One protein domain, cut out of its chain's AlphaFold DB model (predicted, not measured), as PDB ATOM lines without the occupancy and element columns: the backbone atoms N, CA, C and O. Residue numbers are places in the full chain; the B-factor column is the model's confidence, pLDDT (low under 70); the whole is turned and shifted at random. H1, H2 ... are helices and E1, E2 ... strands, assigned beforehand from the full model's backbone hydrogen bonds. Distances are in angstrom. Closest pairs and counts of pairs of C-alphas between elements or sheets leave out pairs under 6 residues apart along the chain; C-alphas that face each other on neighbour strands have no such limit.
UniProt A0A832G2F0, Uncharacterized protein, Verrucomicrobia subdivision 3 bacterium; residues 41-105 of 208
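This is residues 41 to 105 of the 208 residues of an uncharacterized protein of Verrucomicrobia subdivision 3 bacterium (UniProt A0A832G2F0). Little regular structure is here: two small two-stranded sheets, E1 with E4 and E2 with E3, and a short helix, H1, that packs on E1 and E2. Residues 78 to 83 of a long loop stick out. The printed part has 65 residues, in order H1, E1, E2, E3, E4; both sheets are antiparallel, and the class is mostly strand, with under half of the residues in named elements. It is compact, radius of gyration of the C-alphas 12.0 A, spanning 38 by 27 by 18 A.

Look first at E4, residues 99 to 103, antiparallel to E1, residues 59 to 62; N 60 and O 102, 2.9 A apart, are within hydrogen-bond range. The closest C-alphas of E1 and H1, residues 51 to 54, are Gln 60 and Asn 52, 5.2 A. H1 is too short for an O i to N i+4 pair; its one O i to N i+3 pair is out of range. E2, residues 68 to 71, and E3, residues 89 to 92, form an antiparallel hairpin, with N 69 and O 91 2.9 A apart.

Find C-alpha 51 at (-41.262, 42.072, -15.421), where H1 begins; E4, 13.1 A long, ends at C-alpha 103, (-48.991, 36.054, -11.721).

The printed part has no cut. The E2 to E3 link is long, 17 residues. pLDDT is under 70 at residues 63 to 64, 81 to 84 and 94 to 98.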
ATOM      1  N   TYR A  41     -45.721  27.284 -15.750       83.25
ATOM      2  CA  TYR A  41     -44.266  27.366 -15.659       83.25
ATOM      3  C   TYR A  41     -43.810  28.626 -16.386       83.25
ATOM      4  O   TYR A  41     -44.283  28.910 -17.485       83.25
ATOM      5  N   ASP A  42     -42.868  29.350 -15.789       86.50
ATOM      6  CA  ASP A  42     -42.248  30.508 -16.418       86.50
ATOM      7  C   ASP A  42     -40.742  30.477 -16.203       86.50
ATOM      8  O   ASP A  42     -40.245  30.683 -15.096       86.50
ATOM      9  N   GLY A  43     -40.024  30.188 -17.286       86.62
ATOM     10  CA  GLY A  43     -38.567  30.249 -17.335       86.62
ATOM     11  C   GLY A  43     -38.028  31.671 -17.510       86.62
ATOM     12  O   GLY A  43     -36.818  31.838 -17.597       86.62
ATOM     13  N   PHE A  44     -38.901  32.681 -17.588       90.81
ATOM     14  CA  PHE A  44     -38.598  34.080 -17.878       90.81
ATOM     15  C   PHE A  44     -37.835  34.276 -19.194       90.81
ATOM     16  O   PHE A  44     -36.846  35.015 -19.267       90.81
ATOM     17  N   GLU A  45     -38.311  33.640 -20.264       91.69
ATOM     18  CA  GLU A  45     -37.829  33.827 -21.643       91.69
ATOM     19  C   GLU A  45     -38.290  35.171 -22.244       91.69
ATOM     20  O   GLU A  45     -38.811  35.256 -23.354       91.69
ATOM     21  N   TYR A  46     -38.098  36.255 -21.497       92.38
ATOM     22  CA  TYR A  46     -38.481  37.607 -21.893       92.38
ATOM     23  C   TYR A  46     -37.252  38.445 -22.268       92.38
ATOM     24  O   TYR A  46     -36.104  38.114 -21.941       92.38
ATOM     25  N   ALA A  47     -37.477  39.579 -22.938       94.19
ATOM     26  CA  ALA A  47     -36.458  40.618 -23.082       94.19
ATOM     27  C   ALA A  47     -36.007  41.139 -21.700       94.19
ATOM     28  O   ALA A  47     -36.704  40.965 -20.703       94.19
ATOM     29  N   GLU A  48     -34.821  41.754 -21.615       93.25
ATOM     30  CA  GLU A  48     -34.461  42.440 -20.367       93.25
ATOM     31  C   GLU A  48     -35.367  43.652 -20.152       93.25
ATOM     32  O   GLU A  48     -35.658  44.395 -21.090       93.25
ATOM     33  N   GLY A  49     -35.811  43.851 -18.914       91.94
ATOM     34  CA  GLY A  49     -36.713  44.941 -18.578       91.94
ATOM     35  C   GLY A  49     -37.588  44.634 -17.375       91.94
ATOM     36  O   GLY A  49     -37.438  43.619 -16.694       91.94
ATOM     37  N   ARG A  50     -38.507  45.550 -17.090       90.44
ATOM     38  CA  ARG A  50     -39.461  45.420 -15.990       90.44
ATOM     39  C   ARG A  50     -40.391  44.236 -16.240       90.44
ATOM     40  O   ARG A  50     -41.031  44.182 -17.286       90.44
ATOM     41  N   LEU A  51     -40.508  43.325 -15.269       91.38
ATOM     42  CA  LEU A  51     -41.262  42.072 -15.421       91.38
ATOM     43  C   LEU A  51     -42.715  42.310 -15.855       91.38
ATOM     44  O   LEU A  51     -43.213  41.612 -16.726       91.38
ATOM     45  N   ASN A  52     -43.363  43.340 -15.313       88.75
ATOM     46  CA  ASN A  52     -44.756  43.660 -15.641       88.75
ATOM     47  C   ASN A  52     -44.942  44.213 -17.069       88.75
ATOM     48  O   ASN A  52     -46.074  44.272 -17.533       88.75
ATOM     49  N   ASP A  53     -43.867  44.630 -17.749       90.81
ATOM     50  CA  ASP A  53     -43.927  45.075 -19.150       90.81
ATOM     51  C   ASP A  53     -43.558  43.940 -20.095       90.81
ATOM     52  O   ASP A  53     -44.255  43.685 -21.073       90.81
ATOM     53  N   VAL A  54     -42.446  43.259 -19.805       92.31
ATOM     54  CA  VAL A  54     -41.891  42.238 -20.703       92.31
ATOM     55  C   VAL A  54     -42.565  40.876 -20.540       92.31
ATOM     56  O   VAL A  54     -42.547  40.087 -21.477       92.31
ATOM     57  N   GLY A  55     -43.150  40.609 -19.368       90.62
ATOM     58  CA  GLY A  55     -43.881  39.383 -19.038       90.62
ATOM     59  C   GLY A  55     -45.403  39.518 -19.145       90.62
ATOM     60  O   GLY A  55     -46.129  38.617 -18.723       90.62
ATOM     61  N   ALA A  56     -45.911  40.636 -19.668       88.88
ATOM     62  CA  ALA A  56     -47.337  40.805 -19.930       88.88
ATOM     63  C   ALA A  56     -47.806  39.868 -21.070       88.88
ATOM     64  O   ALA A  56     -47.050  39.627 -22.011       88.88
ATOM     65  N   PRO A  57     -49.057  39.360 -21.035       86.56
ATOM     66  CA  PRO A  57     -50.102  39.639 -20.045       86.56
ATOM     67  C   PRO A  57     -50.053  38.746 -18.791       86.56
ATOM     68  O   PRO A  57     -50.879  38.938 -17.897       86.56
ATOM     69  N   ASN A  58     -49.126  37.784 -18.727       87.00
ATOM     70  CA  ASN A  58     -49.060  36.773 -17.665       87.00
ATOM     71  C   ASN A  58     -48.726  37.397 -16.304       87.00
ATOM     72  O   ASN A  58     -49.356  37.091 -15.292       87.00
ATOM     73  N   TRP A  59     -47.764  38.320 -16.299       88.50
ATOM     74  CA  TRP A  59     -47.408  39.119 -15.136       88.50
ATOM     75  C   TRP A  59     -48.057  40.488 -15.202       88.50
ATOM     76  O   TRP A  59     -47.924  41.218 -16.184       88.50
ATOM     77  N   GLN A  60     -48.731  40.856 -14.119       83.56
ATOM     78  CA  GLN A  60     -49.449  42.117 -14.010       83.56
ATOM     79  C   GLN A  60     -48.942  42.936 -12.830       83.56
ATOM     80  O   GLN A  60     -48.506  42.409 -11.802       83.56
ATOM     81  N   ALA A  61     -49.017  44.256 -12.982       79.62
ATOM     82  CA  ALA A  61     -48.686  45.180 -11.912       79.62
ATOM     83  C   ALA A  61     -49.756  45.165 -10.811       79.62
ATOM     84  O   ALA A  61     -50.951  45.263 -11.088       79.62
ATOM     85  N   GLY A  62     -49.308  45.081  -9.558       72.81
ATOM     86  CA  GLY A  62     -50.133  45.322  -8.377       72.81
ATOM     87  C   GLY A  62     -50.085  46.781  -7.902       72.81
ATOM     88  O   GLY A  62     -49.620  47.688  -8.596       72.81
ATOM     89  N   SER A  63     -50.574  47.023  -6.681       62.53
ATOM     90  CA  SER A  63     -50.727  48.378  -6.125       62.53
ATOM     91  C   SER A  63     -49.616  48.838  -5.168       62.53
ATOM     92  O   SER A  63     -49.399  50.047  -5.051       62.53
ATOM     93  N   THR A  64     -48.883  47.926  -4.504       64.12
ATOM     94  CA  THR A  64     -47.704  48.199  -3.636       64.12
ATOM     95  C   THR A  64     -46.703  47.041  -3.638       64.12
ATOM     96  O   THR A  64     -47.105  45.894  -3.780       64.12
ATOM     97  N   GLY A  65     -45.405  47.326  -3.468       70.19
ATOM     98  CA  GLY A  65     -44.347  46.313  -3.373       70.19
ATOM     99  C   GLY A  65     -43.074  46.695  -4.126       70.19
ATOM    100  O   GLY A  65     -42.942  47.821  -4.603       70.19
ATOM    101  N   TRP A  66     -42.151  45.740  -4.229       76.38
ATOM    102  CA  TRP A  66     -40.926  45.886  -5.013       76.38
ATOM    103  C   TRP A  66     -41.202  45.716  -6.505       76.38
ATOM    104  O   TRP A  66     -42.039  44.901  -6.899       76.38
ATOM    105  N   GLU A  67     -40.470  46.469  -7.322       85.44
ATOM    106  CA  GLU A  67     -40.398  46.230  -8.758       85.44
ATOM    107  C   GLU A  67     -39.443  45.061  -9.023       85.44
ATOM    108  O   GLU A  67     -38.388  44.941  -8.390       85.44
ATOM    109  N   LEU A  68     -39.829  44.189  -9.950       89.75
ATOM    110  CA  LEU A  68     -39.026  43.062 -10.402       89.75
ATOM    111  C   LEU A  68     -38.536  43.317 -11.829       89.75
ATOM    112  O   LEU A  68     -39.280  43.817 -12.674       89.75
ATOM    113  N   MET A  69     -37.280  42.962 -12.092       91.38
ATOM    114  CA  MET A  69     -36.633  43.134 -13.389       91.38
ATOM    115  C   MET A  69     -36.107  41.796 -13.901       91.38
ATOM    116  O   MET A  69     -35.375  41.102 -13.189       91.38
ATOM    117  N   VAL A  70     -36.455  41.476 -15.147       93.62
ATOM    118  CA  VAL A  70     -35.923  40.340 -15.898       93.62
ATOM    119  C   VAL A  70     -34.540  40.711 -16.423       93.62
ATOM    120  O   VAL A  70     -34.379  41.740 -17.083       93.62
ATOM    121  N   THR A  71     -33.524  39.903 -16.115       92.69
ATOM    122  CA  THR A  71     -32.137  40.171 -16.525       92.69
ATOM    123  C   THR A  71     -31.252  38.927 -16.489       92.69
ATOM    124  O   THR A  71     -31.438  38.033 -15.663       92.69
ATOM    125  N   ASN A  72     -30.232  38.898 -17.348       90.06
ATOM    126  CA  ASN A  72     -29.229  37.832 -17.380       90.06
ATOM    127  C   ASN A  72     -28.354  37.809 -16.121       90.06
ATOM    128  O   ASN A  72     -27.884  36.754 -15.718       90.06
ATOM    129  N   VAL A  73     -28.181  38.953 -15.449       85.75
ATOM    130  CA  VAL A  73     -27.422  39.031 -14.185       85.75
ATOM    131  C   VAL A  73     -28.096  38.232 -13.066       85.75
ATOM    132  O   VAL A  73     -27.446  37.821 -12.109       85.75
ATOM    133  N   ALA A  74     -29.410  38.034 -13.171       84.12
ATOM    134  CA  ALA A  74     -30.201  37.308 -12.192       84.12
ATOM    135  C   ALA A  74     -30.394  35.834 -12.561       84.12
ATOM    136  O   ALA A  74     -31.047  35.134 -11.793       84.12
ATOM    137  N   ALA A  75     -29.895  35.377 -13.718       81.44
ATOM    138  CA  ALA A  75     -30.073  33.999 -14.159       81.44
ATOM    139  C   ALA A  75     -29.518  33.038 -13.100       81.44
ATOM    140  O   ALA A  75     -28.384  33.186 -12.639       81.44
ATOM    141  N   LEU A  76     -30.363  32.100 -12.676       84.19
ATOM    142  CA  LEU A  76     -30.029  31.099 -11.673       84.19
ATOM    143  C   LEU A  76     -29.927  29.745 -12.359       84.19
ATOM    144  O   LEU A  76     -30.775  29.389 -13.175       84.19
ATOM    145  N   GLU A  77     -28.907  28.987 -11.991       79.25
ATOM    146  CA  GLU A  77     -28.810  27.584 -12.365       79.25
ATOM    147  C   GLU A  77     -29.587  26.757 -11.344       79.25
ATOM    148  O   GLU A  77     -29.491  26.990 -10.136       79.25
ATOM    149  N   ALA A  78     -30.398  25.824 -11.837       72.06
ATOM    150  CA  ALA A  78     -31.101  24.897 -10.971       72.06
ATOM    151  C   ALA A  78     -30.095  23.968 -10.263       72.06
ATOM    152  O   ALA A  78     -29.045  23.668 -10.838       72.06
ATOM    153  N   PRO A  79     -30.399  23.501  -9.037       71.50
ATOM    154  CA  PRO A  79     -29.609  22.465  -8.385       71.50
ATOM    155  C   PRO A  79     -29.488  21.207  -9.253       71.50
ATOM    156  O   PRO A  79     -30.325  20.944 -10.122       71.50
ATOM    157  N   GLU A  80     -28.461  20.401  -8.986       71.31
ATOM    158  CA  GLU A  80     -28.240  19.139  -9.690       71.31
ATOM    159  C   GLU A  80     -29.494  18.246  -9.650       71.31
ATOM    160  O   GLU A  80     -30.155  18.107  -8.620       71.31
ATOM    161  N   GLY A  81     -29.836  17.647 -10.794       67.81
ATOM    162  CA  GLY A  81     -31.020  16.795 -10.940       67.81
ATOM    163  C   GLY A  81     -32.291  17.519 -11.394       67.81
ATOM    164  O   GLY A  81     -33.273  16.847 -11.704       67.81
ATOM    165  N   PHE A  82     -32.278  18.851 -11.508       69.75
ATOM    166  CA  PHE A  82     -33.373  19.624 -12.101       69.75
ATOM    167  C   PHE A  82     -33.019  20.109 -13.518       69.75
ATOM    168  O   PHE A  82     -31.855  20.404 -13.794       69.75
ATOM    169  N   PRO A  83     -33.999  20.217 -14.439       68.50
ATOM    170  CA  PRO A  83     -33.770  20.818 -15.749       68.50
ATOM    171  C   PRO A  83     -33.246  22.252 -15.621       68.50
ATOM    172  O   PRO A  83     -33.753  23.038 -14.817       68.50
ATOM    173  N   HIS A  84     -32.256  22.609 -16.442       68.88
ATOM    174  CA  HIS A  84     -31.774  23.985 -16.508       68.88
ATOM    175  C   HIS A  84     -32.888  24.918 -16.992       68.88
ATOM    176  O   HIS A  84     -33.600  24.610 -17.950       68.88
ATOM    177  N   ALA A  85     -33.012  26.078 -16.344       71.62
ATOM    178  CA  ALA A  85     -33.844  27.153 -16.859       71.62
ATOM    179  C   ALA A  85     -33.271  27.642 -18.197       71.62
ATOM    180  O   ALA A  85     -32.063  27.818 -18.346       71.62
ATOM    181  N   VAL A  86     -34.155  27.839 -19.166       75.00
ATOM    182  CA  VAL A  86     -33.821  28.255 -20.537       75.00
ATOM    183  C   VAL A  86     -33.919  29.772 -20.738       75.00
ATOM    184  O   VAL A  86     -33.356  30.306 -21.693       75.00
ATOM    185  N   GLY A  87     -34.576  30.479 -19.814       84.06
ATOM    186  CA  GLY A  87     -34.711  31.933 -19.837       84.06
ATOM    187  C   GLY A  87     -33.830  32.663 -18.822       84.06
ATOM    188  O   GLY A  87     -32.854  32.134 -18.288       84.06
ATOM    189  N   LYS A  88     -34.145  33.942 -18.606       91.19
ATOM    190  CA  LYS A  88     -33.388  34.827 -17.711       91.19
ATOM    191  C   LYS A  88     -33.799  34.611 -16.253       91.19
ATOM    192  O   LYS A  88     -34.700  33.846 -15.942       91.19
ATOM    193  N   GLY A  89     -33.159  35.325 -15.333       91.56
ATOM    194  CA  GLY A  89     -33.647  35.404 -13.960       91.56
ATOM    195  C   GLY A  89     -34.406  36.690 -13.683       91.56
ATOM    196  O   GLY A  89     -34.380  37.648 -14.462       91.56
ATOM    197  N   VAL A  90     -35.024  36.731 -12.507       92.19
ATOM    198  CA  VAL A  90     -35.674  37.924 -11.976       92.19
ATOM    199  C   VAL A  90     -34.944  38.379 -10.727       92.19
ATOM    200  O   VAL A  90     -34.685  37.595  -9.818       92.19
ATOM    201  N   ARG A  91     -34.640  39.675 -10.654       90.75
ATOM    202  CA  ARG A  91     -34.152  40.307  -9.425       90.75
ATOM    203  C   ARG A  91     -35.032  41.471  -9.034       90.75
ATOM    204  O   ARG A  91     -35.656  42.117  -9.875       90.75
ATOM    205  N   ARG A  92     -35.002  41.797  -7.748       87.81
ATOM    206  CA  ARG A  92     -35.511  43.074  -7.260       87.81
ATOM    207  C   ARG A  92     -34.789  44.220  -7.974       87.81
ATOM    208  O   ARG A  92     -33.556  44.276  -7.979       87.81
ATOM    209  N   ALA A  93     -35.560  45.118  -8.578       82.12
ATOM    210  CA  ALA A  93     -35.023  46.310  -9.206       82.12
ATOM    211  C   ALA A  93     -34.458  47.256  -8.122       82.12
ATOM    212  O   ALA A  93     -35.037  47.370  -7.036       82.12
ATOM    213  N   PRO A  94     -33.318  47.922  -8.379       69.56
ATOM    214  CA  PRO A  94     -32.701  48.844  -7.420       69.56
ATOM    215  C   PRO A  94     -33.546  50.108  -7.177       69.56
ATOM    216  O   PRO A  94     -33.445  50.730  -6.123       69.56
ATOM    217  N   SER A  95     -34.393  50.469  -8.138       67.81
ATOM    218  CA  SER A  95     -35.384  51.539  -8.084       67.81
ATOM    219  C   SER A  95     -36.545  51.170  -9.011       67.81
ATOM    220  O   SER A  95     -36.399  50.271  -9.836       67.81
ATOM    221  N   GLY A  96     -37.698  51.818  -8.862       67.00
ATOM    222  CA  GLY A  96     -38.861  51.539  -9.701       67.00
ATOM    223  C   GLY A  96     -40.134  52.175  -9.164       67.00
ATOM    224  O   GLY A  96     -40.217  52.537  -7.988       67.00
ATOM    225  N   THR A  97     -41.124  52.330 -10.039       63.72
ATOM    226  CA  THR A  97     -42.456  52.848  -9.686       63.72
ATOM    227  C   THR A  97     -43.546  51.801  -9.850       63.72
ATOM    228  O   THR A  97     -44.628  51.991  -9.287       63.72
ATOM    229  N   ALA A  98     -43.286  50.696 -10.565       58.34
ATOM    230  CA  ALA A  98     -44.223  49.591 -10.621       58.34
ATOM    231  C   ALA A  98     -44.136  48.773  -9.345       58.34
ATOM    232  O   ALA A  98     -43.075  48.475  -8.800       58.34
ATOM    233  N   ARG A  99     -45.311  48.426  -8.855       73.31
ATOM    234  CA  ARG A  99     -45.484  47.909  -7.518       73.31
ATOM    235  C   ARG A  99     -46.028  46.495  -7.629       73.31
ATOM    236  O   ARG A  99     -47.129  46.328  -8.124       73.31
ATOM    237  N   ARG A 100     -45.261  45.508  -7.153       76.06
ATOM    238  CA  ARG A 100     -45.568  44.063  -7.165       76.06
ATOM    239  C   ARG A 100     -45.803  43.473  -8.565       76.06
ATOM    240  O   ARG A 100     -46.426  44.071  -9.437       76.06
ATOM    241  N   SER A 101     -45.310  42.257  -8.750       85.25
ATOM    242  CA  SER A 101     -45.596  41.426  -9.916       85.25
ATOM    243  C   SER A 101     -46.516  40.302  -9.471       85.25
ATOM    244  O   SER A 101     -46.174  39.534  -8.569       85.25
ATOM    245  N   VAL A 102     -47.717  40.272 -10.038       84.94
ATOM    246  CA  VAL A 102     -48.734  39.261  -9.755       84.94
ATOM    247  C   VAL A 102     -48.846  38.368 -10.972       84.94
ATOM    248  O   VAL A 102     -49.096  38.852 -12.073       84.94
ATOM    249  N   LEU A 103     -48.666  37.075 -10.749       86.75
ATOM    250  CA  LEU A 103     -48.991  36.054 -11.721       86.75
ATOM    251  C   LEU A 103     -50.440  35.620 -11.488       86.75
ATOM    252  O   LEU A 103     -50.771  35.140 -10.400       86.75
ATOM    253  N   ALA A 104     -51.291  35.799 -12.493       77.38
ATOM    254  CA  ALA A 104     -52.632  35.233 -12.480       77.38
ATOM    255  C   ALA A 104     -52.586  33.796 -13.015       77.38
ATOM    256  O   ALA A 104     -51.948  33.526 -14.029       77.38
ATOM    257  N   PHE A 105     -53.275  32.885 -12.339       78.75
ATOM    258  CA  PHE A 105     -53.495  31.512 -12.783       78.75
ATOM    259  C   PHE A 105     -54.961  31.147 -12.549       78.75
ATOM    260  O   PHE A 105     -55.669  31.855 -11.823       78.75
TER     261      PHE A 105